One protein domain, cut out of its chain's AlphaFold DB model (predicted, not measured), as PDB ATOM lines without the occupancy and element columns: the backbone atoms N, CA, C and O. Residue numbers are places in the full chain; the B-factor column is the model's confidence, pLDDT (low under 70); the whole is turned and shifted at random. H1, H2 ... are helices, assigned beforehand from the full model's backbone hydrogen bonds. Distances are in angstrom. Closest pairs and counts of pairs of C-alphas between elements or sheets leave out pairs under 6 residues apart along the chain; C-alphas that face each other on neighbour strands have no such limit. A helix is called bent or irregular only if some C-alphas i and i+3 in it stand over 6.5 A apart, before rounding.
ATOM      1  N   LEU A  26      20.147  83.334  13.966       94.06
ATOM      2  CA  LEU A  26      20.968  83.656  15.141       94.06
ATOM      3  C   LEU A  26      21.733  84.977  14.985       94.06
ATOM      4  O   LEU A  26      21.964  85.661  15.985       94.06
ATOM      5  N   GLU A  27      22.121  85.337  13.763       91.50
ATOM      6  CA  GLU A  27      22.694  86.646  13.452       91.50
ATOM      7  C   GLU A  27      21.661  87.757  13.667       91.50
ATOM      8  O   GLU A  27      21.926  88.716  14.394       91.50
ATOM      9  N   LEU A  28      20.461  87.591  13.101       90.81
ATOM     10  CA  LEU A  28      19.390  88.592  13.124       90.81
ATOM     11  C   LEU A  28      18.870  88.894  14.535       90.81
ATOM     12  O   LEU A  28      18.510  90.035  14.811       90.81
ATOM     13  N   ILE A  29      18.873  87.909  15.437       91.88
ATOM     14  CA  ILE A  29      18.519  88.103  16.860       91.88
ATOM     15  C   ILE A  29      19.735  88.407  17.751       91.88
ATOM     16  O   ILE A  29      19.623  88.432  18.976       91.88
ATOM     17  N   GLY A  30      20.917  88.610  17.161       90.31
ATOM     18  CA  GLY A  30      22.130  89.039  17.862       90.31
ATOM     19  C   GLY A  30      22.843  87.963  18.691       90.31
ATOM     20  O   GLY A  30      23.855  88.261  19.327       90.31
ATOM     21  N   ILE A  31      22.385  86.709  18.674       93.75
ATOM     22  CA  ILE A  31      22.997  85.613  19.445       93.75
ATOM     23  C   ILE A  31      24.377  85.243  18.904       93.75
ATOM     24  O   ILE A  31      25.287  84.981  19.691       93.75
ATOM     25  N   GLN A  32      24.581  85.293  17.586       92.62
ATOM     26  CA  GLN A  32      25.907  85.054  17.012       92.62
ATOM     27  C   GLN A  32      26.944  86.037  17.574       92.62
ATOM     28  O   GLN A  32      28.033  85.633  17.977       92.62
ATOM     29  N   GLN A  33      26.591  87.321  17.684       90.31
ATOM     30  CA  GLN A  33      27.485  88.326  18.260       90.31
ATOM     31  C   GLN A  33      27.759  88.090  19.747       90.31
ATOM     32  O   GLN A  33      28.875  88.338  20.205       90.31
ATOM     33  N   LEU A  34      26.779  87.597  20.512       89.56
ATOM     34  CA  LEU A  34      26.993  87.225  21.915       89.56
ATOM     35  C   LEU A  34      28.038  86.111  22.034       89.56
ATOM     36  O   LEU A  34      28.985  86.238  22.807       89.56
ATOM     37  N   CYS A  35      27.911  85.062  21.223       93.69
ATOM     38  CA  CYS A  35      28.855  83.953  21.216       93.69
ATOM     39  C   CYS A  35      30.273  84.408  20.837       93.69
ATOM     40  O   CYS A  35      31.216  84.109  21.571       93.69
ATOM     41  N   LEU A  36      30.425  85.201  19.769       92.06
ATOM     42  CA  LEU A  36      31.729  85.694  19.303       92.06
ATOM     43  C   LEU A  36      32.454  86.573  20.338       92.06
ATOM     44  O   LEU A  36      33.681  86.550  20.417       92.06
ATOM     45  N   GLN A  37      31.719  87.308  21.174       90.94
ATOM     46  CA  GLN A  37      32.305  88.143  22.232       90.94
ATOM     47  C   GLN A  37      32.751  87.350  23.471       90.94
ATOM     48  O   GLN A  37      33.527  87.861  24.281       90.94
ATOM     49  N   THR A  38      32.288  86.106  23.628       91.81
ATOM     50  CA  THR A  38      32.482  85.314  24.853       91.81
ATOM     51  C   THR A  38      33.953  85.142  25.211       91.81
ATOM     52  O   THR A  38      34.325  85.359  26.360       91.81
ATOM     53  N   GLY A  39      34.806  84.806  24.239       90.62
ATOM     54  CA  GLY A  39      36.221  84.536  24.497       90.62
ATOM     55  C   GLY A  39      36.976  85.757  25.024       90.62
ATOM     56  O   GLY A  39      37.746  85.644  25.978       90.62
ATOM     57  N   ALA A  40      36.738  86.938  24.444       91.19
ATOM     58  CA  ALA A  40      37.365  88.182  24.895       91.19
ATOM     59  C   ALA A  40      36.878  88.577  26.298       91.19
ATOM     60  O   ALA A  40      37.681  88.904  27.172       91.19
ATOM     61  N   LEU A  41      35.567  88.479  26.530       92.31
ATOM     62  CA  LEU A  41      34.959  88.763  27.828       92.31
ATOM     63  C   LEU A  41      35.446  87.795  28.914       92.31
ATOM     64  O   LEU A  41      35.724  88.221  30.032       92.31
ATOM     65  N   ALA A  42      35.609  86.509  28.589       93.88
ATOM     66  CA  ALA A  42      36.082  85.500  29.530       93.88
ATOM     67  C   ALA A  42      37.500  85.779  30.033       93.88
ATOM     68  O   ALA A  42      37.798  85.524  31.195       93.88
ATOM     69  N   GLN A  43      38.360  86.357  29.200       94.12
ATOM     70  CA  GLN A  43      39.745  86.665  29.565       94.12
ATOM     71  C   GLN A  43      39.891  87.955  30.383       94.12
ATOM     72  O   GLN A  43      40.909  88.154  31.051       94.12
ATOM     73  N   GLN A  44      38.897  88.843  30.333       93.38
ATOM     74  CA  GLN A  44      38.991  90.168  30.931       93.38
ATOM     75  C   GLN A  44      39.217  90.091  32.449       93.38
ATOM     76  O   GLN A  44      38.424  89.501  33.178       93.38
ATOM     77  N   GLY A  45      40.291  90.725  32.929       92.25
ATOM     78  CA  GLY A  45      40.628  90.792  34.357       92.25
ATOM     79  C   GLY A  45      41.305  89.543  34.934       92.25
ATOM     80  O   GLY A  45      41.597  89.522  36.126       92.25
ATOM     81  N   MET A  46      41.591  88.526  34.114       95.38
ATOM     82  CA  MET A  46      42.175  87.259  34.570       95.38
ATOM     83  C   MET A  46      43.708  87.239  34.451       95.38
ATOM     84  O   MET A  46      44.248  87.873  33.541       95.38
ATOM     85  N   PRO A  47      44.435  86.490  35.307       93.38
ATOM     86  CA  PRO A  47      45.873  86.266  35.142       93.38
ATOM     87  C   PRO A  47      46.198  85.571  33.814       93.38
ATOM     88  O   PRO A  47      45.431  84.723  33.361       93.38
ATOM     89  N   THR A  48      47.361  85.859  33.217       90.94
ATOM     90  CA  THR A  48      47.767  85.340  31.892       90.94
ATOM     91  C   THR A  48      47.662  83.817  31.770       90.94
ATOM     92  O   THR A  48      47.203  83.316  30.747       90.94
ATOM     93  N   GLU A  49      48.017  83.068  32.817       85.75
ATOM     94  CA  GLU A  49      47.898  81.603  32.817       85.75
ATOM     95  C   GLU A  49      46.438  81.133  32.666       85.75
ATOM     96  O   GLU A  49      46.151  80.161  31.966       85.75
ATOM     97  N   GLN A  50      45.499  81.847  33.288       92.31
ATOM     98  CA  GLN A  50      44.074  81.523  33.243       92.31
ATOM     99  C   GLN A  50      43.420  82.030  31.951       92.31
ATOM    100  O   GLN A  50      42.504  81.383  31.444       92.31
ATOM    101  N   GLN A  51      43.925  83.127  31.369       93.75
ATOM    102  CA  GLN A  51      43.436  83.663  30.094       93.75
ATOM    103  C   GLN A  51      43.503  82.622  28.973       93.75
ATOM    104  O   GLN A  51      42.515  82.437  28.272       93.75
ATOM    105  N   ALA A  52      44.610  81.884  28.838       89.31
ATOM    106  CA  ALA A  52      44.747  80.872  27.787       89.31
ATOM    107  C   ALA A  52      43.727  79.725  27.926       89.31
ATOM    108  O   ALA A  52      43.152  79.275  26.933       89.31
ATOM    109  N   ARG A  53      43.460  79.272  29.162       91.88
ATOM    110  CA  ARG A  53      42.456  78.226  29.432       91.88
ATOM    111  C   ARG A  53      41.046  78.718  29.108       91.88
ATOM    112  O   ARG A  53      40.292  78.021  28.434       91.88
ATOM    113  N   LEU A  54      40.723  79.943  29.526       94.44
ATOM    114  CA  LEU A  54      39.438  80.586  29.245       94.44
ATOM    115  C   LEU A  54      39.236  80.839  27.751       94.44
ATOM    116  O   LEU A  54      38.161  80.549  27.240       94.44
ATOM    117  N   ALA A  55      40.266  81.307  27.042       91.38
ATOM    118  CA  ALA A  55      40.224  81.517  25.598       91.38
ATOM    119  C   ALA A  55      39.897  80.221  24.849       91.38
ATOM    120  O   ALA A  55      39.069  80.223  23.946       91.38
ATOM    121  N   LYS A  56      40.508  79.102  25.259       91.62
ATOM    122  CA  LYS A  56      40.265  77.789  24.652       91.62
ATOM    123  C   LYS A  56      38.854  77.264  24.940       91.62
ATOM    124  O   LYS A  56      38.175  76.811  24.022       91.62
ATOM    125  N   ALA A  57      38.412  77.299  26.198       94.19
ATOM    126  CA  ALA A  57      37.099  76.772  26.585       94.19
ATOM    127  C   ALA A  57      35.945  77.627  26.037       94.19
ATOM    128  O   ALA A  57      34.913  77.110  25.606       94.19
ATOM    129  N   PHE A  58      36.128  78.946  25.994       95.19
ATOM    130  CA  PHE A  58      35.129  79.911  25.535       95.19
ATOM    131  C   PHE A  58      35.446  80.495  24.161       95.19
ATOM    132  O   PHE A  58      35.077  81.634  23.873       95.19
ATOM    133  N   ASP A  59      36.082  79.700  23.297       95.06
ATOM    134  CA  ASP A  59      36.225  80.047  21.889       95.06
ATOM    135  C   ASP A  59      34.842  80.338  21.281       95.06
ATOM    136  O   ASP A  59      33.915  79.517  21.377       95.06
ATOM    137  N   GLY A  60      34.702  81.544  20.728       93.81
ATOM    138  CA  GLY A  60      33.419  82.100  20.308       93.81
ATOM    139  C   GLY A  60      32.879  81.455  19.036       93.81
ATOM    140  O   GLY A  60      31.675  81.220  18.939       93.81
ATOM    141  N   GLU A  61      33.754  81.101  18.091       94.06
ATOM    142  CA  GLU A  61      33.357  80.415  16.857       94.06
ATOM    143  C   GLU A  61      32.865  78.999  17.159       94.06
ATOM    144  O   GLU A  61      31.771  78.618  16.730       94.06
ATOM    145  N   ARG A  62      33.605  78.249  17.987       95.12
ATOM    146  CA  ARG A  62      33.171  76.941  18.485       95.12
ATOM    147  C   ARG A  62      31.846  77.067  19.235       95.12
ATOM    148  O   ARG A  62      30.994  76.200  19.100       95.12
ATOM    149  N   LEU A  63      31.650  78.122  20.038       95.12
ATOM    150  CA  LEU A  63      30.401  78.326  20.794       95.12
ATOM    151  C   LEU A  63      29.200  78.547  19.876       95.12
ATOM    152  O   LEU A  63      28.176  77.892  20.063       95.12
ATOM    153  N   CYS A  64      29.340  79.413  18.869       95.00
ATOM    154  CA  CYS A  64      28.334  79.593  17.820       95.00
ATOM    155  C   CYS A  64      27.990  78.263  17.150       95.00
ATOM    156  O   CYS A  64      26.816  77.919  17.016       95.00
ATOM    157  N   HIS A  65      29.020  77.522  16.741       95.19
ATOM    158  CA  HIS A  65      28.853  76.268  16.026       95.19
ATOM    159  C   HIS A  65      28.130  75.217  16.879       95.19
ATOM    160  O   HIS A  65      27.135  74.641  16.437       95.19
ATOM    161  N   ASP A  66      28.576  75.006  18.119       96.31
ATOM    162  CA  ASP A  66      27.968  74.035  19.030       96.31
ATOM    163  C   ASP A  66      26.503  74.392  19.334       96.31
ATOM    164  O   ASP A  66      25.636  73.513  19.338       96.31
ATOM    165  N   LEU A  67      26.206  75.683  19.533       96.75
ATOM    166  CA  LEU A  67      24.843  76.169  19.751       96.75
ATOM    167  C   LEU A  67      23.953  75.880  18.540       96.75
ATOM    168  O   LEU A  67      22.873  75.308  18.687       96.75
ATOM    169  N   GLN A  68      24.421  76.212  17.338       96.25
ATOM    170  CA  GLN A  68      23.700  75.953  16.093       96.25
ATOM    171  C   GLN A  68      23.414  74.454  15.912       96.25
ATOM    172  O   GLN A  68      22.297  74.082  15.556       96.25
ATOM    173  N   GLN A  69      24.379  73.577  16.207       96.00
ATOM    174  CA  GLN A  69      24.192  72.124  16.117       96.00
ATOM    175  C   GLN A  69      23.147  71.596  17.109       96.00
ATOM    176  O   GLN A  69      22.367  70.703  16.769       96.00
ATOM    177  N   ARG A  70      23.106  72.132  18.334       97.44
ATOM    178  CA  ARG A  70      22.104  71.747  19.343       97.44
ATOM    179  C   ARG A  70      20.711  72.212  18.955       97.44
ATOM    180  O   ARG A  70      19.770  71.421  18.965       97.44
ATOM    181  N   LEU A  71      20.598  73.461  18.526       97.12
ATOM    182  CA  LEU A  71      19.343  74.043  18.066       97.12
ATOM    183  C   LEU A  71      18.790  73.325  16.833       97.12
ATOM    184  O   LEU A  71      17.597  73.039  16.791       97.12
ATOM    185  N   ALA A  72      19.647  72.943  15.882       95.38
ATOM    186  CA  ALA A  72      19.236  72.186  14.701       95.38
ATOM    187  C   ALA A  72      18.639  70.807  15.040       95.38
ATOM    188  O   ALA A  72      17.785  70.314  14.307       95.38
ATOM    189  N   LYS A  73      19.077  70.184  16.145       95.81
ATOM    190  CA  LYS A  73      18.534  68.910  16.650       95.81
ATOM    191  C   LYS A  73      17.272  69.098  17.487       95.81
ATOM    192  O   LYS A  73      16.433  68.202  17.532       95.81
ATOM    193  N   ARG A  74      17.172  70.226  18.189       96.94
ATOM    194  CA  ARG A  74      16.100  70.512  19.146       96.94
ATOM    195  C   ARG A  74      14.849  71.092  18.493       96.94
ATOM    196  O   ARG A  74      13.744  70.803  18.943       96.94
ATOM    197  N   LEU A  75      15.019  71.914  17.464       96.12
ATOM    198  CA  LEU A  75      13.927  72.564  16.746       96.12
ATOM    199  C   LEU A  75      13.561  71.758  15.505       96.12
ATOM    200  O   LEU A  75      14.441  71.300  14.773       96.12
ATOM    201  N   SER A  76      12.266  71.640  15.216       94.81
ATOM    202  CA  SER A  76      11.831  71.066  13.946       94.81
ATOM    203  C   SER A  76      12.307  71.938  12.781       94.81
ATOM    204  O   SER A  76      12.506  73.149  12.916       94.81
ATOM    205  N   ARG A  77      12.470  71.331  11.603       92.44
ATOM    206  CA  ARG A  77      12.823  72.075  10.389       92.44
ATOM    207  C   ARG A  77      11.810  73.186  10.088       92.44
ATOM    208  O   ARG A  77      12.210  74.288   9.736       92.44
ATOM    209  N   GLU A  78      10.526  72.909  10.298       93.62
ATOM    210  CA  GLU A  78       9.447  73.886  10.132       93.62
ATOM    211  C   GLU A  78       9.614  75.088  11.073       93.62
ATOM    212  O   GLU A  78       9.511  76.227  10.629       93.62
ATOM    213  N   GLN A  79       9.940  74.860  12.352       94.94
ATOM    214  CA  GLN A  79      10.184  75.947  13.307       94.94
ATOM    215  C   GLN A  79      11.373  76.817  12.887       94.94
ATOM    216  O   GLN A  79      11.302  78.040  12.989       94.94
ATOM    217  N   GLN A  80      12.452  76.198  12.395       93.75
ATOM    218  CA  GLN A  80      13.637  76.914  11.914       93.75
ATOM    219  C   GLN A  80      13.316  77.771  10.679       93.75
ATOM    220  O   GLN A  80      13.676  78.945  10.635       93.75
ATOM    221  N   GLU A  81      12.602  77.210   9.700       93.44
ATOM    222  CA  GLU A  81      12.204  77.925   8.482       93.44
ATOM    223  C   GLU A  81      11.229  79.071   8.796       93.44
ATOM    224  O   GLU A  81      11.416  80.190   8.320       93.44
ATOM    225  N   GLN A  82      10.228  78.842   9.652       95.06
ATOM    226  CA  GLN A  82       9.282  79.885  10.063       95.06
ATOM    227  C   GLN A  82       9.975  81.024  10.819       95.06
ATOM    228  O   GLN A  82       9.694  82.191  10.549       95.06
ATOM    229  N   ALA A  83      10.908  80.711  11.723       95.94
ATOM    230  CA  ALA A  83      11.704  81.727  12.406       95.94
ATOM    231  C   ALA A  83      12.519  82.570  11.411       95.94
ATOM    232  O   ALA A  83      12.495  83.800  11.490       95.94
ATOM    233  N   GLN A  84      13.169  81.929  10.432       94.88
ATOM    234  CA  GLN A  84      13.938  82.629   9.402       94.88
ATOM    235  C   GLN A  84      13.053  83.556   8.560       94.88
ATOM    236  O   GLN A  84      13.432  84.695   8.302       94.88
ATOM    237  N   VAL A  85      11.861  83.106   8.149       95.06
ATOM    238  CA  VAL A  85      10.914  83.932   7.378       95.06
ATOM    239  C   VAL A  85      10.486  85.166   8.174       95.06
ATOM    240  O   VAL A  85      10.468  86.268   7.627       95.06
ATOM    241  N   LEU A  86      10.175  85.000   9.463       96.44
ATOM    242  CA  LEU A  86       9.763  86.105  10.332       96.44
ATOM    243  C   LEU A  86      10.883  87.133  10.522       96.44
ATOM    244  O   LEU A  86      10.667  88.326  10.308       96.44
ATOM    245  N   LEU A  87      12.089  86.675  10.865       96.00
ATOM    246  CA  LEU A  87      13.258  87.542  11.065       96.00
ATOM    247  C   LEU A  87      13.757  88.156   9.754       96.00
ATOM    248  O   LEU A  87      14.299  89.257   9.734       96.00
ATOM    249  N   GLY A  88      13.537  87.459   8.646       94.38
ATOM    250  CA  GLY A  88      13.820  87.934   7.307       94.38
ATOM    251  C   GLY A  88      12.776  88.911   6.769       94.38
ATOM    252  O   GLY A  88      12.965  89.388   5.658       94.38
ATOM    253  N   GLY A  89      11.690  89.217   7.484       95.88
ATOM    254  CA  GLY A  89      10.648  90.141   7.027       95.88
ATOM    255  C   GLY A  89      11.087  91.611   7.000       95.88
ATOM    256  O   GLY A  89      12.036  92.010   7.674       95.88
ATOM    257  N   GLU A  90      10.371  92.452   6.246       96.81
ATOM    258  CA  GLU A  90      10.688  93.888   6.121       96.81
ATOM    259  C   GLU A  90      10.698  94.614   7.469       96.81
ATOM    260  O   GLU A  90      11.606  95.401   7.737       96.81
ATOM    261  N   LEU A  91       9.726  94.305   8.336       96.50
ATOM    262  CA  LEU A  91       9.638  94.877   9.677       96.50
ATOM    263  C   LEU A  91      10.891  94.556  10.499       96.50
ATOM    264  O   LEU A  91      11.521  95.464  11.030       96.50
ATOM    265  N   ALA A  92      11.289  93.284  10.566       96.25
ATOM    266  CA  ALA A  92      12.466  92.874  11.323       96.25
ATOM    267  C   ALA A  92      13.746  93.523  10.778       96.25
ATOM    268  O   ALA A  92      14.496  94.117  11.548       96.25
ATOM    269  N   ARG A  93      13.943  93.533   9.451       94.25
ATOM    270  CA  ARG A  93      15.100  94.198   8.824       94.25
ATOM    271  C   ARG A  93      15.170  95.691   9.143       94.25
ATOM    272  O   ARG A  93      16.259  96.204   9.402       94.25
ATOM    273  N   PHE A  94      14.032  96.387   9.124       95.62
ATOM    274  CA  PHE A  94      13.961  97.811   9.457       95.62
ATOM    275  C   PHE A  94      14.422  98.079  10.897       95.62
ATOM    276  O   PHE A  94      15.219  98.990  11.133       95.62
ATOM    277  N   PHE A  95      13.978  97.257  11.849       96.38
ATOM    278  CA  PHE A  95      14.404  97.359  13.244       96.38
ATOM    279  C   PHE A  95      15.884  96.996  13.430       96.38
ATOM    280  O   PHE A  95      16.612  97.761  14.062       96.38
ATOM    281  N   SER A  96      16.367  95.924  12.795       93.19
ATOM    282  CA  SER A  96      17.781  95.530  12.855       93.19
ATOM    283  C   SER A  96      18.724  96.591  12.274       93.19
ATOM    284  O   SER A  96      19.840  96.769  12.760       93.19
ATOM    285  N   GLU A  97      18.314  97.325  11.235       94.25
ATOM    286  CA  GLU A  97      19.090  98.463  10.719       94.25
ATOM    287  C   GLU A  97      19.146  99.613  11.734       94.25
ATOM    288  O   GLU A  97      20.213 100.174  11.983       94.25
ATOM    289  N   ALA A  98      18.020  99.937  12.376       96.44
ATOM    290  CA  ALA A  98      17.990 100.970  13.407       96.44
ATOM    291  C   ALA A  98      18.862 100.610  14.618       96.44
ATOM    292  O   ALA A  98      19.542 101.479  15.164       96.44
ATOM    293  N   GLU A  99      18.888  99.338  15.013       95.62
ATOM    294  CA  GLU A  99      19.759  98.822  16.072       95.62
ATOM    295  C   GLU A  99      21.238  98.926  15.696       95.62
ATOM    296  O   GLU A  99      22.033  99.430  16.491       95.62
ATOM    297  N   ARG A 100      21.616  98.530  14.473       92.88
ATOM    298  CA  ARG A 100      22.996  98.665  13.972       92.88
ATOM    299  C   ARG A 100      23.441 100.127  13.909       92.88
ATOM    300  O   ARG A 100      24.545 100.466  14.347       92.88
ATOM    301  N   SER A 101      22.567 101.010  13.427       95.50
ATOM    302  CA  SER A 101      22.824 102.451  13.408       95.50
ATOM    303  C   SER A 101      22.980 103.008  14.827       95.50
ATOM    304  O   SER A 101      23.923 103.739  15.107       95.50
ATOM    305  N   ALA A 102      22.121 102.597  15.761       96.31
ATOM    306  CA  ALA A 102      22.195 103.015  17.156       96.31
ATOM    307  C   ALA A 102      23.450 102.513  17.883       96.31
ATOM    308  O   ALA A 102      24.010 103.248  18.693       96.31
ATOM    309  N   ALA A 103      23.896 101.286  17.604       91.88
ATOM    310  CA  ALA A 103      25.072 100.686  18.232       91.88
ATOM    311  C   ALA A 103      26.383 101.397  17.855       91.88
ATOM    312  O   ALA A 103      27.328 101.395  18.641       91.88
ATOM    313  N   SER A 104      26.428 102.019  16.674       92.88
ATOM    314  CA  SER A 104      27.584 102.776  16.171       92.88
ATOM    315  C   SER A 104      27.480 104.288  16.403       92.88
ATOM    316  O   SER A 104      28.429 105.023  16.128       92.88
ATOM    317  N   ASP A 105      26.353 104.766  16.932       96.00
ATOM    318  CA  ASP A 105      26.104 106.188  17.140       96.00
ATOM    319  C   ASP A 105      26.762 106.686  18.446       96.00
ATOM    320  O   ASP A 105      26.365 106.270  19.544       96.00
ATOM    321  N   PRO A 106      27.727 107.625  18.379       94.38
ATOM    322  CA  PRO A 106      28.421 108.134  19.562       94.38
ATOM    323  C   PRO A 106      27.493 108.865  20.546       94.38
ATOM    324  O   PRO A 106      27.833 109.011  21.722       94.38
ATOM    325  N   GLN A 107      26.306 109.308  20.115       96.56
ATOM    326  CA  GLN A 107      25.347 109.989  20.987       96.56
ATOM    327  C   GLN A 107      24.616 109.042  21.951       96.56
ATOM    328  O   GLN A 107      24.001 109.515  22.912       96.56
ATOM    329  N   LEU A 108      24.697 107.720  21.751       95.69
ATOM    330  CA  LEU A 108      24.057 106.734  22.628       95.69
ATOM    331  C   LEU A 108      24.512 106.881  24.091       95.69
ATOM    332  O   LEU A 108      23.693 106.789  25.006       95.69
ATOM    333  N   ALA A 109      25.801 107.145  24.329       93.94
ATOM    334  CA  ALA A 109      26.338 107.304  25.682       93.94
ATOM    335  C   ALA A 109      25.732 108.522  26.401       93.94
ATOM    336  O   ALA A 109      25.225 108.395  27.517       93.94
ATOM    337  N   ALA A 110      25.701 109.677  25.730       95.12
ATOM    338  CA  ALA A 110      25.089 110.896  26.262       95.12
ATOM    339  C   ALA A 110      23.570 110.742  26.455       95.12
ATOM    340  O   ALA A 110      22.985 111.287  27.390       95.12
ATOM    341  N   TYR A 111      22.901 109.980  25.587       94.62
ATOM    342  CA  TYR A 111      21.492 109.651  25.769       94.62
ATOM    343  C   TYR A 111      21.255 108.815  27.033       94.62
ATOM    344  O   TYR A 111      20.392 109.165  27.832       94.62
ATOM    345  N   ARG A 112      22.054 107.766  27.265       93.12
ATOM    346  CA  ARG A 112      21.960 106.929  28.474       93.12
ATOM    347  C   ARG A 112      22.195 107.717  29.763       93.12
ATOM    348  O   ARG A 112      21.483 107.488  30.733       93.12
ATOM    349  N   GLN A 113      23.141 108.658  29.761       92.75
ATOM    350  CA  GLN A 113      23.362 109.553  30.904       92.75
ATOM    351  C   GLN A 113      22.107 110.376  31.223       92.75
ATOM    352  O   GLN A 113      21.651 110.373  32.363       92.75
ATOM    353  N   ARG A 114      21.474 110.972  30.204       93.19
ATOM    354  CA  ARG A 114      20.214 111.709  30.388       93.19
ATOM    355  C   ARG A 114      19.084 110.834  30.927       93.19
ATOM    356  O   ARG A 114      18.323 111.299  31.762       93.19
ATOM    357  N   LEU A 115      18.977 109.579  30.483       91.06
ATOM    358  CA  LEU A 115      17.968 108.654  31.013       91.06
ATOM    359  C   LEU A 115      18.186 108.315  32.494       91.06
ATOM    360  O   LEU A 115      17.214 108.080  33.203       91.06
ATOM    361  N   ALA A 116      19.436 108.272  32.962       87.19
ATOM    362  CA  ALA A 116      19.733 108.018  34.370       87.19
ATOM    363  C   ALA A 116      19.324 109.201  35.266       87.19
ATOM    364  O   ALA A 116      18.864 108.996  36.385       87.19
ATOM    365  N   GLU A 117      19.462 110.429  34.761       90.38
ATOM    366  CA  GLU A 117      19.053 111.654  35.460       90.38
ATOM    367  C   GLU A 117      17.541 111.900  35.372       90.38
ATOM    368  O   GLU A 117      16.927 112.400  36.314       90.38
ATOM    369  N   GLN A 118      16.936 111.552  34.234       88.00
ATOM    370  CA  GLN A 118      15.518 111.743  33.936       88.00
ATOM    371  C   GLN A 118      14.930 110.438  33.389       88.00
ATOM    372  O   GLN A 118      14.838 110.262  32.166       88.00
ATOM    373  N   PRO A 119      14.531 109.513  34.282       82.38
ATOM    374  CA  PRO A 119      13.970 108.237  33.875       82.38
ATOM    375  C   PRO A 119      12.706 108.458  33.039       82.38
ATOM    376  O   PRO A 119      11.783 109.142  33.493       82.38
ATOM    377  N   PRO A 120      12.630 107.902  31.820       80.69
ATOM    378  CA  PRO A 120      11.420 107.990  31.028       80.69
ATOM    379  C   PRO A 120      10.333 107.159  31.711       80.69
ATOM    380  O   PRO A 120      10.596 106.078  32.238       80.69
ATOM    381  N   LEU A 121       9.100 107.654  31.677       79.38
ATOM    382  CA  LEU A 121       7.925 106.966  32.208       79.38
ATOM    383  C   LEU A 121       6.832 106.902  31.133       79.38
ATOM    384  O   LEU A 121       6.778 107.746  30.235       79.38
ATOM    385  N   GLY A 122       5.951 105.907  31.242       90.50
ATOM    386  CA  GLY A 122       4.736 105.782  30.434       90.50
ATOM    387  C   GLY A 122       4.768 104.674  29.380       90.50
ATOM    388  O   GLY A 122       5.709 103.886  29.292       90.50
ATOM    389  N   ALA A 123       3.725 104.649  28.544       92.62
ATOM    390  CA  ALA A 123       3.388 103.530  27.657       92.62
ATOM    391  C   ALA A 123       4.533 103.067  26.740       92.62
ATOM    392  O   ALA A 123       4.665 101.883  26.442       92.62
ATOM    393  N   ARG A 124       5.404 103.983  26.297       93.69
ATOM    394  CA  ARG A 124       6.546 103.617  25.449       93.69
ATOM    395  C   ARG A 124       7.598 102.793  26.198       93.69
ATOM    396  O   ARG A 124       8.215 101.915  25.605       93.69
ATOM    397  N   VAL A 125       7.807 103.076  27.480       95.06
ATOM    398  CA  VAL A 125       8.740 102.322  28.325       95.06
ATOM    399  C   VAL A 125       8.192 100.927  28.591       95.06
ATOM    400  O   VAL A 125       8.928  99.956  28.443       95.06
ATOM    401  N   GLU A 126       6.898 100.819  28.889       96.50
ATOM    402  CA  GLU A 126       6.207  99.534  29.055       96.50
ATOM    403  C   GLU A 126       6.284  98.685  27.781       96.50
ATOM    404  O   GLU A 126       6.559  97.489  27.845       96.50
ATOM    405  N   LEU A 127       6.100  99.306  26.613       97.19
ATOM    406  CA  LEU A 127       6.198  98.621  25.328       97.19
ATOM    407  C   LEU A 127       7.611  98.074  25.074       97.19
ATOM    408  O   LEU A 127       7.766  96.940  24.625       97.19
ATOM    409  N   ILE A 128       8.648  98.839  25.422       97.44
ATOM    410  CA  ILE A 128      10.045  98.391  25.325       97.44
ATOM    411  C   ILE A 128      10.352  97.276  26.325       97.44
ATOM    412  O   ILE A 128      11.048  96.333  25.973       97.44
ATOM    413  N   GLN A 129       9.828  97.346  27.549       97.50
ATOM    414  CA  GLN A 129       9.990  96.271  28.534       97.50
ATOM    415  C   GLN A 129       9.329  94.971  28.063       97.50
ATOM    416  O   GLN A 129       9.909  93.899  28.211       97.50
ATOM    417  N   GLN A 130       8.139  95.058  27.463       98.31
ATOM    418  CA  GLN A 130       7.470  93.899  26.871       98.31
ATOM    419  C   GLN A 130       8.248  93.338  25.679       98.31
ATOM    420  O   GLN A 130       8.331  92.120  25.536       98.31
ATOM    421  N   LEU A 131       8.825  94.206  24.842       98.44
ATOM    422  CA  LEU A 131       9.680  93.794  23.731       98.44
ATOM    423  C   LEU A 131      10.955  93.107  24.216       98.44
ATOM    424  O   LEU A 131      11.257  92.026  23.731       98.44
ATOM    425  N   ASP A 132      11.662  93.672  25.195       98.31
ATOM    426  CA  ASP A 132      12.839  93.038  25.800       98.31
ATOM    427  C   ASP A 132      12.500  91.655  26.375       98.31
ATOM    428  O   ASP A 132      13.208  90.680  26.124       98.31
ATOM    429  N   ALA A 133      11.369  91.545  27.080       98.12
ATOM    430  CA  ALA A 133      10.892  90.273  27.604       98.12
ATOM    431  C   ALA A 133      10.579  89.261  26.490       98.12
ATOM    432  O   ALA A 133      10.961  88.104  26.615       98.12
ATOM    433  N   ALA A 134       9.931  89.681  25.397       98.31
ATOM    434  CA  ALA A 134       9.606  88.801  24.274       98.31
ATOM    435  C   ALA A 134      10.840  88.414  23.440       98.31
ATOM    436  O   ALA A 134      10.923  87.286  22.965       98.31
ATOM    437  N   ALA A 135      11.805  89.320  23.279       97.25
ATOM    438  CA  ALA A 135      13.037  89.106  22.519       97.25
ATOM    439  C   ALA A 135      14.169  88.477  23.356       97.25
ATOM    440  O   ALA A 135      15.238  88.178  22.827       97.25
ATOM    441  N   HIS A 136      13.960  88.298  24.665       97.75
ATOM    442  CA  HIS A 136      14.927  87.758  25.626       97.75
ATOM    443  C   HIS A 136      16.264  88.528  25.650       97.75
ATOM    444  O   HIS A 136      17.288  87.986  26.074       97.75
ATOM    445  N   THR A 137      16.303  89.789  25.210       95.69
ATOM    446  CA  THR A 137      17.568  90.489  24.939       95.69
ATOM    447  C   THR A 137      18.381  90.701  26.218       95.69
ATOM    448  O   THR A 137      19.553  90.320  26.293       95.69
ATOM    449  N   SER A 138      17.772  91.256  27.268       96.75
ATOM    450  CA  SER A 138      18.429  91.444  28.564       96.75
ATOM    451  C   SER A 138      18.676  90.123  29.294       96.75
ATOM    452  O   SER A 138      19.692  89.990  29.990       96.75
ATOM    453  N   ALA A 139      17.811  89.125  29.099       96.69
ATOM    454  CA  ALA A 139      17.979  87.778  29.640       96.69
ATOM    455  C   ALA A 139      19.235  87.099  29.064       96.69
ATOM    456  O   ALA A 139      20.102  86.681  29.827       96.69
ATOM    457  N   LEU A 140      19.404  87.088  27.741       95.69
ATOM    458  CA  LEU A 140      20.589  86.538  27.073       95.69
ATOM    459  C   LEU A 140      21.860  87.326  27.422       95.69
ATOM    460  O   LEU A 140      22.896  86.736  27.729       95.69
ATOM    461  N   ALA A 141      21.783  88.660  27.453       94.06
ATOM    462  CA  ALA A 141      22.925  89.495  27.818       94.06
ATOM    463  C   ALA A 141      23.363  89.297  29.283       94.06
ATOM    464  O   ALA A 141      24.559  89.312  29.581       94.06
ATOM    465  N   SER A 142      22.412  89.128  30.209       96.00
ATOM    466  CA  SER A 142      22.721  88.825  31.615       96.00
ATOM    467  C   SER A 142      23.259  87.408  31.791       96.00
ATOM    468  O   SER A 142      24.247  87.250  32.506       96.00
ATOM    469  N   LEU A 143      22.689  86.417  31.093       95.50
ATOM    470  CA  LEU A 143      23.178  85.038  31.069       95.50
ATOM    471  C   LEU A 143      24.652  84.995  30.659       95.50
ATOM    472  O   LEU A 143      25.465  84.453  31.400       95.50
ATOM    473  N   LEU A 144      25.012  85.634  29.541       94.69
ATOM    474  CA  LEU A 144      26.392  85.677  29.054       94.69
ATOM    475  C   LEU A 144      27.356  86.222  30.117       94.69
ATOM    476  O   LEU A 144      28.344  85.577  30.461       94.69
ATOM    477  N   ARG A 145      27.065  87.406  30.671       94.12
ATOM    478  CA  ARG A 145      27.943  88.043  31.671       94.12
ATOM    479  C   ARG A 145      28.037  87.224  32.953       94.12
ATOM    480  O   ARG A 145      29.111  87.139  33.543       94.12
ATOM    481  N   TYR A 146      26.922  86.640  33.384       96.69
ATOM    482  CA  TYR A 146      26.877  85.833  34.593       96.69
ATOM    483  C   TYR A 146      27.665  84.536  34.431       96.69
ATOM    484  O   TYR A 146      28.530  84.253  35.254       96.69
ATOM    485  N   GLU A 147      27.433  83.779  33.360       96.56
ATOM    486  CA  GLU A 147      28.098  82.493  33.154       96.56
ATOM    487  C   GLU A 147      29.599  82.654  32.871       96.56
ATOM    488  O   GLU A 147      30.398  81.815  33.301       96.56
ATOM    489  N   ILE A 148      30.015  83.755  32.235       95.38
ATOM    490  CA  ILE A 148      31.431  84.126  32.128       95.38
ATOM    491  C   ILE A 148      32.024  84.415  33.511       95.38
ATOM    492  O   ILE A 148      33.009  83.782  33.893       95.38
ATOM    493  N   GLY A 149      31.417  85.324  34.282       95.25
ATOM    494  CA  GLY A 149      31.919  85.689  35.611       95.25
ATOM    495  C   GLY A 149      31.956  84.494  36.566       95.25
ATOM    496  O   GLY A 149      32.909  84.315  37.322       95.25
ATOM    497  N   LYS A 150      30.964  83.606  36.471       96.44
ATOM    498  CA  LYS A 150      30.926  82.349  37.216       96.44
ATOM    499  C   LYS A 150      32.073  81.416  36.810       96.44
ATOM    500  O   LYS A 150      32.690  80.805  37.675       96.44
ATOM    501  N   SER A 151      32.435  81.356  35.529       95.88
ATOM    502  CA  SER A 151      33.574  80.553  35.052       95.88
ATOM    503  C   SER A 151      34.931  81.116  35.496       95.88
ATOM    504  O   SER A 151      35.839  80.358  35.833       95.88
ATOM    505  N   GLN A 152      35.058  82.442  35.570       95.12
ATOM    506  CA  GLN A 152      36.228  83.115  36.144       95.12
ATOM    507  C   GLN A 152      36.364  82.836  37.650       95.12
ATOM    508  O   GLN A 152      37.453  82.513  38.133       95.12
ATOM    509  N   ALA A 153      35.252  82.909  38.391       94.50
ATOM    510  CA  ALA A 153      35.215  82.583  39.813       94.50
ATOM    511  C   ALA A 153      35.569  81.109  40.063       94.50
ATOM    512  O   ALA A 153      36.397  80.824  40.926       94.50
ATOM    513  N   TRP A 154      35.019  80.194  39.259       95.06
ATOM    514  CA  TRP A 154      35.331  78.763  39.291       95.06
ATOM    515  C   TRP A 154      36.836  78.503  39.174       95.06
ATOM    516  O   TRP A 154      37.429  77.878  40.052       95.06
ATOM    517  N   LEU A 155      37.487  79.060  38.148       94.12
ATOM    518  CA  LEU A 155      38.940  78.953  37.992       94.12
ATOM    519  C   LEU A 155      39.711  79.563  39.161       94.12
ATOM    520  O   LEU A 155      40.701  78.990  39.610       94.12
ATOM    521  N   THR A 156      39.264  80.715  39.662       93.12
ATOM    522  CA  THR A 156      39.936  81.407  40.765       93.12
ATOM    523  C   THR A 156      39.924  80.561  42.036       93.12
ATOM    524  O   THR A 156      40.976  80.393  42.651       93.12
ATOM    525  N   VAL A 157      38.774  79.993  42.403       93.88
ATOM    526  CA  VAL A 157      38.625  79.120  43.579       93.88
ATOM    527  C   VAL A 157      39.518  77.884  43.435       93.88
ATOM    528  O   VAL A 157      40.372  77.634  44.285       93.88
ATOM    529  N   HIS A 158      39.433  77.179  42.305       93.25
ATOM    530  CA  HIS A 158      40.246  75.984  42.079       93.25
ATOM    531  C   HIS A 158      41.753  76.271  42.006       93.25
ATOM    532  O   HIS A 158      42.554  75.463  42.472       93.25
ATOM    533  N   SER A 159      42.166  77.440  41.501       91.50
ATOM    534  CA  SER A 159      43.583  77.837  41.487       91.50
ATOM    535  C   SER A 159      44.178  78.041  42.886       91.50
ATOM    536  O   SER A 159      45.394  77.984  43.046       91.50
ATOM    537  N   ARG A 160      43.334  78.233  43.910       93.19
ATOM    538  CA  ARG A 160      43.734  78.320  45.324       93.19
ATOM    539  C   ARG A 160      43.752  76.959  46.026       93.19
ATOM    540  O   ARG A 160      44.058  76.897  47.211       93.19
ATOM    541  N   GLY A 161      43.425  75.877  45.316       92.94
ATOM    542  CA  GLY A 161      43.276  74.537  45.887       92.94
ATOM    543  C   GLY A 161      41.960  74.326  46.643       92.94
ATOM    544  O   GLY A 161      41.784  73.294  47.285       92.94
ATOM    545  N   GLU A 162      41.036  75.286  46.574       93.38
ATOM    546  CA  GLU A 162      39.694  75.155  47.133       93.38
ATOM    547  C   GLU A 162      38.818  74.292  46.205       93.38
ATOM    548  O   GLU A 162      39.021  74.241  44.989       93.38
ATOM    549  N   SER A 163      37.830  73.606  46.781       89.44
ATOM    550  CA  SER A 163      36.843  72.822  46.036       89.44
ATOM    551  C   SER A 163      35.466  73.440  46.236       89.44
ATOM    552  O   SER A 163      35.043  73.659  47.370       89.44
ATOM    553  N   ILE A 164      34.787  73.728  45.129       93.50
ATOM    554  CA  ILE A 164      33.407  74.195  45.108       93.50
ATOM    555  C   ILE A 164      32.672  73.434  44.011       93.50
ATOM    556  O   ILE A 164      33.222  73.222  42.932       93.50
ATOM    557  N   ASP A 165      31.446  73.000  44.274       91.88
ATOM    558  CA  ASP A 165      30.598  72.450  43.221       91.88
ATOM    559  C   ASP A 165      29.769  73.545  42.523       91.88
ATOM    560  O   ASP A 165      29.700  74.707  42.938       91.88
ATOM    561  N   GLU A 166      29.138  73.184  41.407       89.50
ATOM    562  CA  GLU A 166      28.372  74.111  40.569       89.50
ATOM    563  C   GLU A 166      27.174  74.738  41.312       89.50
ATOM    564  O   GLU A 166      26.803  75.887  41.029       89.50
ATOM    565  N   GLN A 167      26.578  74.004  42.261       92.19
ATOM    566  CA  GLN A 167      25.425  74.437  43.053       92.19
ATOM    567  C   GLN A 167      25.853  75.391  44.172       92.19
ATOM    568  O   GLN A 167      25.210  76.423  44.386       92.19
ATOM    569  N   GLN A 168      26.949  75.083  44.856       95.12
ATOM    570  CA  GLN A 168      27.574  75.947  45.849       95.12
ATOM    571  C   GLN A 168      28.025  77.254  45.205       95.12
ATOM    572  O   GLN A 168      27.705  78.326  45.719       95.12
ATOM    573  N   LEU A 169      28.677  77.183  44.039       94.12
ATOM    574  CA  LEU A 169      29.084  78.379  43.312       94.12
ATOM    575  C   LEU A 169      27.866  79.205  42.891       94.12
ATOM    576  O   LEU A 169      27.859  80.407  43.117       94.12
ATOM    577  N   ALA A 170      26.813  78.573  42.352       92.75
ATOM    578  CA  ALA A 170      25.571  79.276  42.010       92.75
ATOM    579  C   ALA A 170      24.955  79.989  43.223       92.75
ATOM    580  O   ALA A 170      24.526  81.135  43.116       92.75
ATOM    581  N   SER A 171      24.939  79.313  44.375       94.44
ATOM    582  CA  SER A 171      24.396  79.857  45.623       94.44
ATOM    583  C   SER A 171      25.218  81.051  46.110       94.44
ATOM    584  O   SER A 171      24.653  82.074  46.484       94.44
ATOM    585  N   ALA A 172      26.549  80.960  46.034       94.00
ATOM    586  CA  ALA A 172      27.457  82.041  46.411       94.00
ATOM    587  C   ALA A 172      27.354  83.271  45.487       94.00
ATOM    588  O   ALA A 172      27.678  84.383  45.901       94.00
ATOM    589  N   THR A 173      26.896  83.096  44.243       94.75
ATOM    590  CA  THR A 173      26.834  84.163  43.232       94.75
ATOM    591  C   THR A 173      25.420  84.660  42.915       94.75
ATOM    592  O   THR A 173      25.253  85.439  41.974       94.75
ATOM    593  N   VAL A 174      24.398  84.274  43.688       94.62
ATOM    594  CA  VAL A 174      22.989  84.621  43.403       94.62
ATOM    595  C   VAL A 174      22.733  86.133  43.381       94.62
ATOM    596  O   VAL A 174      22.081  86.643  42.472       94.62
ATOM    597  N   GLU A 175      23.305  86.890  44.320       95.00
ATOM    598  CA  GLU A 175      23.143  88.348  44.336       95.00
ATOM    599  C   GLU A 175      23.815  89.007  43.126       95.00
ATOM    600  O   GLU A 175      23.318  89.992  42.580       95.00
ATOM    601  N   GLN A 176      24.947  88.453  42.680       94.81
ATOM    602  CA  GLN A 176      25.634  88.940  41.490       94.81
ATOM    603  C   GLN A 176      24.789  88.699  40.239       94.81
ATOM    604  O   GLN A 176      24.699  89.587  39.392       94.81
ATOM    605  N   GLN A 177      24.133  87.541  40.141       95.94
ATOM    606  CA  GLN A 177      23.192  87.249  39.064       95.94
ATOM    607  C   GLN A 177      22.055  88.279  39.023       95.94
ATOM    608  O   GLN A 177      21.784  88.849  37.967       95.94
ATOM    609  N   GLN A 178      21.439  88.573  40.171       96.44
ATOM    610  CA  GLN A 178      20.345  89.547  40.271       96.44
ATOM    611  C   GLN A 178      20.794  90.960  39.873       96.44
ATOM    612  O   GLN A 178      20.117  91.625  39.086       96.44
ATOM    613  N   ARG A 179      21.968  91.406  40.344       96.44
ATOM    614  CA  ARG A 179      22.545  92.702  39.946       96.44
ATOM    615  C   ARG A 179      22.816  92.770  38.444       96.44
ATOM    616  O   ARG A 179      22.497  93.772  37.809       96.44
ATOM    617  N   LEU A 180      23.376  91.708  37.860       95.62
ATOM    618  CA  LEU A 180      23.637  91.636  36.419       95.62
ATOM    619  C   LEU A 180      22.346  91.642  35.600       95.62
ATOM    620  O   LEU A 180      22.308  92.277  34.547       95.62
ATOM    621  N   GLN A 181      21.294  90.979  36.078       96.31
ATOM    622  CA  GLN A 181      19.984  90.989  35.435       96.31
ATOM    623  C   GLN A 181      19.395  92.404  35.396       96.31
ATOM    624  O   GLN A 181      19.033  92.881  34.321       96.31
ATOM    625  N   GLN A 182      19.378  93.108  36.531       95.88
ATOM    626  CA  GLN A 182      18.891  94.492  36.606       95.88
ATOM    627  C   GLN A 182      19.718  95.435  35.722       95.88
ATOM    628  O   GLN A 182      19.163  96.216  34.948       95.88
ATOM    629  N   ALA A 183      21.049  95.319  35.770       95.00
ATOM    630  CA  ALA A 183      21.942  96.121  34.939       95.00
ATOM    631  C   ALA A 183      21.733  95.850  33.437       95.00
ATOM    632  O   ALA A 183      21.723  96.784  32.634       95.00
ATOM    633  N   SER A 184      21.530  94.587  33.039       96.31
ATOM    634  CA  SER A 184      21.181  94.230  31.659       96.31
ATOM    635  C   SER A 184      19.861  94.846  31.221       96.31
ATOM    636  O   SER A 184      19.815  95.428  30.141       96.31
ATOM    637  N   GLN A 185      18.815  94.748  32.043       95.88
ATOM    638  CA  GLN A 185      17.501  95.316  31.733       95.88
ATOM    639  C   GLN A 185      17.590  96.828  31.522       95.88
ATOM    640  O   GLN A 185      17.107  97.340  30.517       95.88
ATOM    641  N   GLN A 186      18.283  97.545  32.409       93.62
ATOM    642  CA  GLN A 186      18.490  98.990  32.274       93.62
ATOM    643  C   GLN A 186      19.289  99.345  31.010       93.62
ATOM    644  O   GLN A 186      18.911 100.250  30.261       93.62
ATOM    645  N   ALA A 187      20.378  98.619  30.731       94.44
ATOM    646  CA  ALA A 187      21.223  98.875  29.567       94.44
ATOM    647  C   ALA A 187      20.499  98.618  28.233       94.44
ATOM    648  O   ALA A 187      20.668  99.397  27.284       94.44
ATOM    649  N   VAL A 188      19.702  97.545  28.167       96.25
ATOM    650  CA  VAL A 188      18.895  97.179  26.996       96.25
ATOM    651  C   VAL A 188      17.727  98.139  26.828       96.25
ATOM    652  O   VAL A 188      17.541  98.656  25.731       96.25
ATOM    653  N   GLN A 189      17.005  98.479  27.899       95.94
ATOM    654  CA  GLN A 189      15.932  99.471  27.840       95.94
ATOM    655  C   GLN A 189      16.452 100.809  27.302       95.94
ATOM    656  O   GLN A 189      15.875 101.364  26.368       95.94
ATOM    657  N   GLY A 190      17.570 101.312  27.840       96.00
ATOM    658  CA  GLY A 190      18.176 102.555  27.366       96.00
ATOM    659  C   GLY A 190      18.636 102.480  25.908       96.00
ATOM    660  O   GLY A 190      18.513 103.459  25.172       96.00
ATOM    661  N   PHE A 191      19.127 101.315  25.471       97.31
ATOM    662  CA  PHE A 191      19.463 101.072  24.068       97.31
ATOM    663  C   PHE A 191      18.226 101.080  23.166       97.31
ATOM    664  O   PHE A 191      18.205 101.833  22.203       97.31
ATOM    665  N   MET A 192      17.185 100.311  23.483       97.75
ATOM    666  CA  MET A 192      15.960 100.217  22.682       97.75
ATOM    667  C   MET A 192      15.214 101.555  22.617       97.75
ATOM    668  O   MET A 192      14.740 101.958  21.556       97.75
ATOM    669  N   LEU A 193      15.170 102.303  23.725       96.81
ATOM    670  CA  LEU A 193      14.618 103.662  23.750       96.81
ATOM    671  C   LEU A 193      15.337 104.571  22.756       96.81
ATOM    672  O   LEU A 193      14.687 105.337  22.043       96.81
ATOM    673  N   TYR A 194      16.664 104.451  22.683       97.44
ATOM    674  CA  TYR A 194      17.475 105.192  21.734       97.44
ATOM    675  C   TYR A 194      17.280 104.702  20.300       97.44
ATOM    676  O   TYR A 194      16.962 105.502  19.418       97.44
ATOM    677  N   ALA A 195      17.455 103.404  20.056       97.69
ATOM    678  CA  ALA A 195      17.405 102.791  18.735       97.69
ATOM    679  C   ALA A 195      16.065 103.054  18.052       97.69
ATOM    680  O   ALA A 195      16.016 103.477  16.898       97.69
ATOM    681  N   TYR A 196      14.975 102.942  18.807       97.31
ATOM    682  CA  TYR A 196      13.637 103.083  18.259       97.31
ATOM    683  C   TYR A 196      13.088 104.506  18.373       97.31
ATOM    684  O   TYR A 196      11.938 104.722  18.010       97.31
ATOM    685  N   ARG A 197      13.854 105.502  18.851       94.38
ATOM    686  CA  ARG A 197      13.364 106.864  19.187       94.38
ATOM    687  C   ARG A 197      12.582 107.585  18.081       94.38
ATOM    688  O   ARG A 197      11.828 108.504  18.377       94.38
ATOM    689  N   ARG A 198      12.773 107.189  16.819       92.94
ATOM    690  CA  ARG A 198      12.091 107.749  15.637       92.94
ATOM    691  C   ARG A 198      10.938 106.884  15.114       92.94
ATOM    692  O   ARG A 198      10.304 107.258  14.136       92.94
ATOM    693  N   MET A 199      10.675 105.741  15.741       95.38
ATOM    694  CA  MET A 199       9.648 104.787  15.331       95.38
ATOM    695  C   MET A 199       8.329 105.055  16.068       95.38
ATOM    696  O   MET A 199       8.338 105.151  17.307       95.38
ATOM    697  N   PRO A 200       7.198 105.131  15.345       95.50
ATOM    698  CA  PRO A 200       5.870 105.188  15.944       95.50
ATOM    699  C   PRO A 200       5.602 103.996  16.868       95.50
ATOM    700  O   PRO A 200       6.063 102.883  16.612       95.50
ATOM    701  N   SER A 201       4.819 104.210  17.927       95.00
ATOM    702  CA  SER A 201       4.478 103.145  18.882       95.00
ATOM    703  C   SER A 201       3.730 101.978  18.230       95.00
ATOM    704  O   SER A 201       3.936 100.843  18.632       95.00
ATOM    705  N   GLU A 202       2.924 102.227  17.193       96.38
ATOM    706  CA  GLU A 202       2.229 101.173  16.438       96.38
ATOM    707  C   GLU A 202       3.208 100.222  15.732       96.38
ATOM    708  O   GLU A 202       3.040  99.008  15.794       96.38
ATOM    709  N   GLN A 203       4.283 100.750  15.133       96.81
ATOM    710  CA  GLN A 203       5.321  99.915  14.516       96.81
ATOM    711  C   GLN A 203       6.093  99.112  15.567       96.81
ATOM    712  O   GLN A 203       6.406  97.944  15.347       96.81
ATOM    713  N   LEU A 204       6.372  99.722  16.723       97.19
ATOM    714  CA  LEU A 204       7.017  99.032  17.840       97.19
ATOM    715  C   LEU A 204       6.118  97.920  18.410       97.19
ATOM    716  O   LEU A 204       6.620  96.853  18.756       97.19
ATOM    717  N   GLN A 205       4.800  98.129  18.437       98.25
ATOM    718  CA  GLN A 205       3.829  97.097  18.797       98.25
ATOM    719  C   GLN A 205       3.839  95.944  17.790       98.25
ATOM    720  O   GLN A 205       3.930  94.793  18.202       98.25
ATOM    721  N   SER A 206       3.843  96.228  16.482       98.25
ATOM    722  CA  SER A 206       3.966  95.174  15.463       98.25
ATOM    723  C   SER A 206       5.260  94.369  15.607       98.25
ATOM    724  O   SER A 206       5.267  93.163  15.374       98.25
ATOM    725  N   TYR A 207       6.361  95.014  16.005       98.25
ATOM    726  CA  TYR A 207       7.633  94.326  16.223       98.25
ATOM    727  C   TYR A 207       7.619  93.452  17.485       98.25
ATOM    728  O   TYR A 207       8.113  92.327  17.466       98.25
ATOM    729  N   LEU A 208       6.971  93.914  18.559       98.50
ATOM    730  CA  LEU A 208       6.670  93.080  19.726       98.50
ATOM    731  C   LEU A 208       5.809  91.865  19.346       98.50
ATOM    732  O   LEU A 208       6.117  90.742  19.748       98.50
ATOM    733  N   ASP A 209       4.757  92.065  18.555       98.56
ATOM    734  CA  ASP A 209       3.868  90.980  18.131       98.56
ATOM    735  C   ASP A 209       4.597  89.961  17.242       98.56
ATOM    736  O   ASP A 209       4.339  88.761  17.350       98.56
ATOM    737  N   LEU A 210       5.567  90.410  16.435       98.25
ATOM    738  CA  LEU A 210       6.484  89.532  15.707       98.25
ATOM    739  C   LEU A 210       7.261  88.626  16.671       98.25
ATOM    740  O   LEU A 210       7.212  87.409  16.509       98.25
ATOM    741  N   TYR A 211       7.909  89.173  17.704       98.31
ATOM    742  CA  TYR A 211       8.662  88.354  18.665       98.31
ATOM    743  C   TYR A 211       7.787  87.409  19.483       98.31
ATOM    744  O   TYR A 211       8.261  86.351  19.884       98.31
ATOM    745  N   ARG A 212       6.510  87.737  19.697       98.44
ATOM    746  CA  ARG A 212       5.552  86.858  20.386       98.44
ATOM    747  C   ARG A 212       5.123  85.643  19.564       98.44
ATOM    748  O   ARG A 212       4.460  84.761  20.109       98.44
ATOM    749  N   GLN A 213       5.473  85.570  18.280       98.38
ATOM    750  CA  GLN A 213       5.082  84.432  17.458       98.38
ATOM    751  C   GLN A 213       5.745  83.128  17.942       98.38
ATOM    752  O   GLN A 213       6.942  83.126  18.251       98.38
ATOM    753  N   PRO A 214       5.007  81.998  17.967       97.94
ATOM    754  CA  PRO A 214       5.507  80.737  18.517       97.94
ATOM    755  C   PRO A 214       6.858  80.253  17.959       97.94
ATOM    756  O   PRO A 214       7.670  79.788  18.758       97.94
ATOM    757  N   PRO A 215       7.160  80.374  16.648       96.62
ATOM    758  CA  PRO A 215       8.452  79.939  16.114       96.62
ATOM    759  C   PRO A 215       9.638  80.716  16.699       96.62
ATOM    760  O   PRO A 215      10.671  80.120  17.002       96.62
ATOM    761  N   LEU A 216       9.484  82.027  16.921       97.25
ATOM    762  CA  LEU A 216      10.536  82.855  17.518       97.25
ATOM    763  C   LEU A 216      10.673  82.624  19.014       97.25
ATOM    764  O   LEU A 216      11.795  82.509  19.501       97.25
ATOM    765  N   GLN A 217       9.557  82.465  19.726       98.25
ATOM    766  CA  GLN A 217       9.590  82.082  21.138       98.25
ATOM    767  C   GLN A 217      10.295  80.731  21.333       98.25
ATOM    768  O   GLN A 217      11.143  80.601  22.214       98.25
ATOM    769  N   ALA A 218      10.019  79.745  20.473       97.50
ATOM    770  CA  ALA A 218      10.698  78.451  20.511       97.50
ATOM    771  C   ALA A 218      12.210  78.581  20.259       97.50
ATOM    772  O   ALA A 218      13.001  77.990  20.995       97.50
ATOM    773  N   LEU A 219      12.618  79.375  19.261       97.56
ATOM    774  CA  LEU A 219      14.028  79.623  18.957       97.56
ATOM    775  C   LEU A 219      14.754  80.324  20.116       97.56
ATOM    776  O   LEU A 219      15.827  79.872  20.516       97.56
ATOM    777  N   LEU A 220      14.186  81.399  20.667       97.88
ATOM    778  CA  LEU A 220      14.793  82.181  21.751       97.88
ATOM    779  C   LEU A 220      14.911  81.368  23.042       97.88
ATOM    780  O   LEU A 220      15.985  81.331  23.648       97.88
ATOM    781  N   GLN A 221      13.846  80.656  23.420       97.88
ATOM    782  CA  GLN A 221      13.844  79.795  24.599       97.88
ATOM    783  C   GLN A 221      14.874  78.668  24.465       97.88
ATOM    784  O   GLN A 221      15.696  78.470  25.361       97.88
ATOM    785  N   ALA A 222      14.879  77.961  23.330       97.94
ATOM    786  CA  ALA A 222      15.862  76.913  23.079       97.94
ATOM    787  C   ALA A 222      17.288  77.478  23.093       97.94
ATOM    788  O   ALA A 222      18.176  76.872  23.682       97.94
ATOM    789  N   SER A 223      17.513  78.661  22.514       97.75
ATOM    790  CA  SER A 223      18.842  79.276  22.484       97.75
ATOM    791  C   SER A 223      19.348  79.612  23.881       97.75
ATOM    792  O   SER A 223      20.500  79.327  24.193       97.75
ATOM    793  N   GLN A 224      18.495  80.170  24.741       97.12
ATOM    794  CA  GLN A 224      18.856  80.481  26.121       97.12
ATOM    795  C   GLN A 224      19.219  79.220  26.918       97.12
ATOM    796  O   GLN A 224      20.218  79.209  27.640       97.12
ATOM    797  N   GLU A 225      18.425  78.157  26.787       97.81
ATOM    798  CA  GLU A 225      18.664  76.897  27.493       97.81
ATOM    799  C   GLU A 225      19.922  76.177  27.001       97.81
ATOM    800  O   GLU A 225      20.748  75.761  27.815       97.81
ATOM    801  N   GLU A 226      20.093  76.052  25.684       97.94
ATOM    802  CA  GLU A 226      21.263  75.387  25.106       97.94
ATOM    803  C   GLU A 226      22.546  76.169  25.387       97.94
ATOM    804  O   GLU A 226      23.576  75.567  25.698       97.94
ATOM    805  N   LEU A 227      22.491  77.505  25.355       96.62
ATOM    806  CA  LEU A 227      23.632  78.344  25.700       96.62
ATOM    807  C   LEU A 227      24.042  78.142  27.165       96.62
ATOM    808  O   LEU A 227      25.222  77.941  27.443       96.62
ATOM    809  N   LEU A 228      23.084  78.122  28.099       96.38
ATOM    810  CA  LEU A 228      23.358  77.832  29.511       96.38
ATOM    811  C   LEU A 228      24.038  76.465  29.692       96.38
ATOM    812  O   LEU A 228      25.002  76.358  30.451       96.38
ATOM    813  N   GLN A 229      23.567  75.425  28.998       97.19
ATOM    814  CA  GLN A 229      24.193  74.103  29.088       97.19
ATOM    815  C   GLN A 229      25.612  74.100  28.515       97.19
ATOM    816  O   GLN A 229      26.525  73.584  29.158       97.19
ATOM    817  N   LEU A 230      25.834  74.756  27.372       97.06
ATOM    818  CA  LEU A 230      27.170  74.910  26.794       97.06
ATOM    819  C   LEU A 230      28.137  75.618  27.750       97.06
ATOM    820  O   LEU A 230      29.285  75.195  27.874       97.06
ATOM    821  N   PHE A 231      27.691  76.657  28.464       96.69
ATOM    822  CA  PHE A 231      28.520  77.326  29.471       96.69
ATOM    823  C   PHE A 231      28.913  76.399  30.623       96.69
ATOM    824  O   PHE A 231      30.071  76.410  31.043       96.69
ATOM    825  N   ARG A 232      27.976  75.588  31.122       95.06
ATOM    826  CA  ARG A 232      28.242  74.627  32.204       95.06
ATOM    827  C   ARG A 232      29.248  73.563  31.784       95.06
ATOM    828  O   ARG A 232      30.193  73.296  32.520       95.06
ATOM    829  N   GLU A 233      29.068  72.997  30.597       95.38
ATOM    830  CA  GLU A 233      29.975  71.990  30.045       95.38
ATOM    831  C   GLU A 233      31.377  72.563  29.814       95.38
ATOM    832  O   GLU A 233      32.369  71.990  30.247       95.38
ATOM    833  N   ARG A 234      31.482  73.752  29.218       95.31
ATOM    834  CA  ARG A 234      32.784  74.402  28.993       95.31
ATOM    835  C   ARG A 234      33.481  74.793  30.288       95.31
ATOM    836  O   ARG A 234      34.705  74.790  30.351       95.31
ATOM    837  N   ARG A 235      32.727  75.120  31.339       94.94
ATOM    838  CA  ARG A 235      33.305  75.398  32.658       94.94
ATOM    839  C   ARG A 235      33.932  74.157  33.282       94.94
ATOM    840  O   ARG A 235      34.989  74.287  33.895       94.94
ATOM    841  N   SER A 236      33.334  72.974  33.126       90.44
ATOM    842  CA  SER A 236      33.948  71.744  33.640       90.44
ATOM    843  C   SER A 236      35.234  71.386  32.885       90.44
ATOM    844  O   SER A 236      36.177  70.905  33.509       90.44
ATOM    845  N   GLU A 237      35.338  71.733  31.592       90.94
ATOM    846  CA  GLU A 237      36.582  71.605  30.808       90.94
ATOM    847  C   GLU A 237      37.750  72.433  31.390       90.94
ATOM    848  O   GLU A 237      38.903  72.109  31.139       90.94
ATOM    849  N   LEU A 238      37.500  73.482  32.190       91.19
ATOM    850  CA  LEU A 238      38.555  74.374  32.707       91.19
ATOM    851  C   LEU A 238      39.499  73.726  33.730       91.19
ATOM    852  O   LEU A 238      40.564  74.281  34.018       91.19
ATOM    853  N   LEU A 239      39.091  72.599  34.317       86.06
ATOM    854  CA  LEU A 239      39.872  71.862  35.315       86.06
ATOM    855  C   LEU A 239      40.603  70.644  34.729       86.06
ATOM    856  O   LEU A 239      41.255  69.919  35.484       86.06
ATOM    857  N   HIS A 240      40.491  70.419  33.418       75.31
ATOM    858  CA  HIS A 240      41.079  69.295  32.688       75.31
ATOM    859  C   HIS A 240      42.118  69.777  31.667       75.31
ATOM    860  O   HIS A 240      43.111  69.041  31.472       75.31
TER     861      HIS A 240
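What this domain is: This is residues 26 to 240 of the 240 residues of an uncharacterized protein of Pseudomonas pharmacofabricae (UniProt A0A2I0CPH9). Three long helices, H10, H8 and H12, make one layer with H8 between the other two; the hairpin of H1 and H2, together with H3, covers one side of H8 and H12. Where H8 and H12 begin, the shorter helices H7, H11 and H5 cluster, H4 crosses the beginning of H12, and H6 packs on H10. The printed part has 215 residues with twelve named helices, H1 to H12 in order, and no named strand; its class is all helix. It is compact, with a radius of gyration of the C-alphas of 18.5 A and spans of 57 by 47 by 29 A.

Where its parts are: Find C-alpha 31 at (22.997, 85.613, 19.445), where H1 begins and runs to residue 43; it is irregular, but only just, with C-alphas 36 and 39 7.0 A apart. Next come H2, residues 48 to 57, H3, 60 to 74, H4, 77 to 87, H5, 90 to 104, H6, 107 to 117, and H7, 123 to 135. From C-alpha 137 at (17.568, 90.489, 24.939), H8 runs 33.3 A to residue 159. After H9, residues 166 to 172, H10 covers 174 to 195 over 31.1 A. H11 holds 201 to 211, and H12 runs 34.6 A from residue 214 to C-alpha 237 at (36.582, 71.605, 30.808).

How they stand to each other: Start at the hub, H12, which touches five helices. Its residues 224 to 235 touch H8 at a shallow tilt of 9 degrees, the same way; the closest C-alphas, of Ser 151 and Arg 235, are 5.7 A apart. H1, H2, H8 and H12 form a bundle, a group of helices set side by side: H1 touches H8 at a shallow tilt of 27 degrees, the closest C-alphas, of Ala 42 and Ile 148, being 5.5 A apart, and H2 and H12 only just touch, only at their ends, with 3 pairs of C-alphas within 8 A. H3 touches H12 at a steep tilt of 52 degrees, Leu 67 to Leu 227 being 6.4 A between C-alphas. Look at Ser 138 and Ser 184, 5.0 A between C-alphas, for H8 and H10, which run opposite ways. H7 touches H11 at a shallow tilt of 17 degrees, with Leu 131 and Leu 208 closest at 5.1 A between C-alphas. H10 and H12 are apart. Each O i to N i+4 pair is within hydrogen-bond range in H3 to H12; H1 has 7 of 9 and H2 4 of 6.

The domain as a whole: The two C-alphas farthest apart, of Gly 161 and Glu 202, are 57.1 A apart. The printed part has no cut and no long link; H8 to H9 is short and the other links are tight. The mean pLDDT of the printed part is 94.5, and no printed residue is under 70.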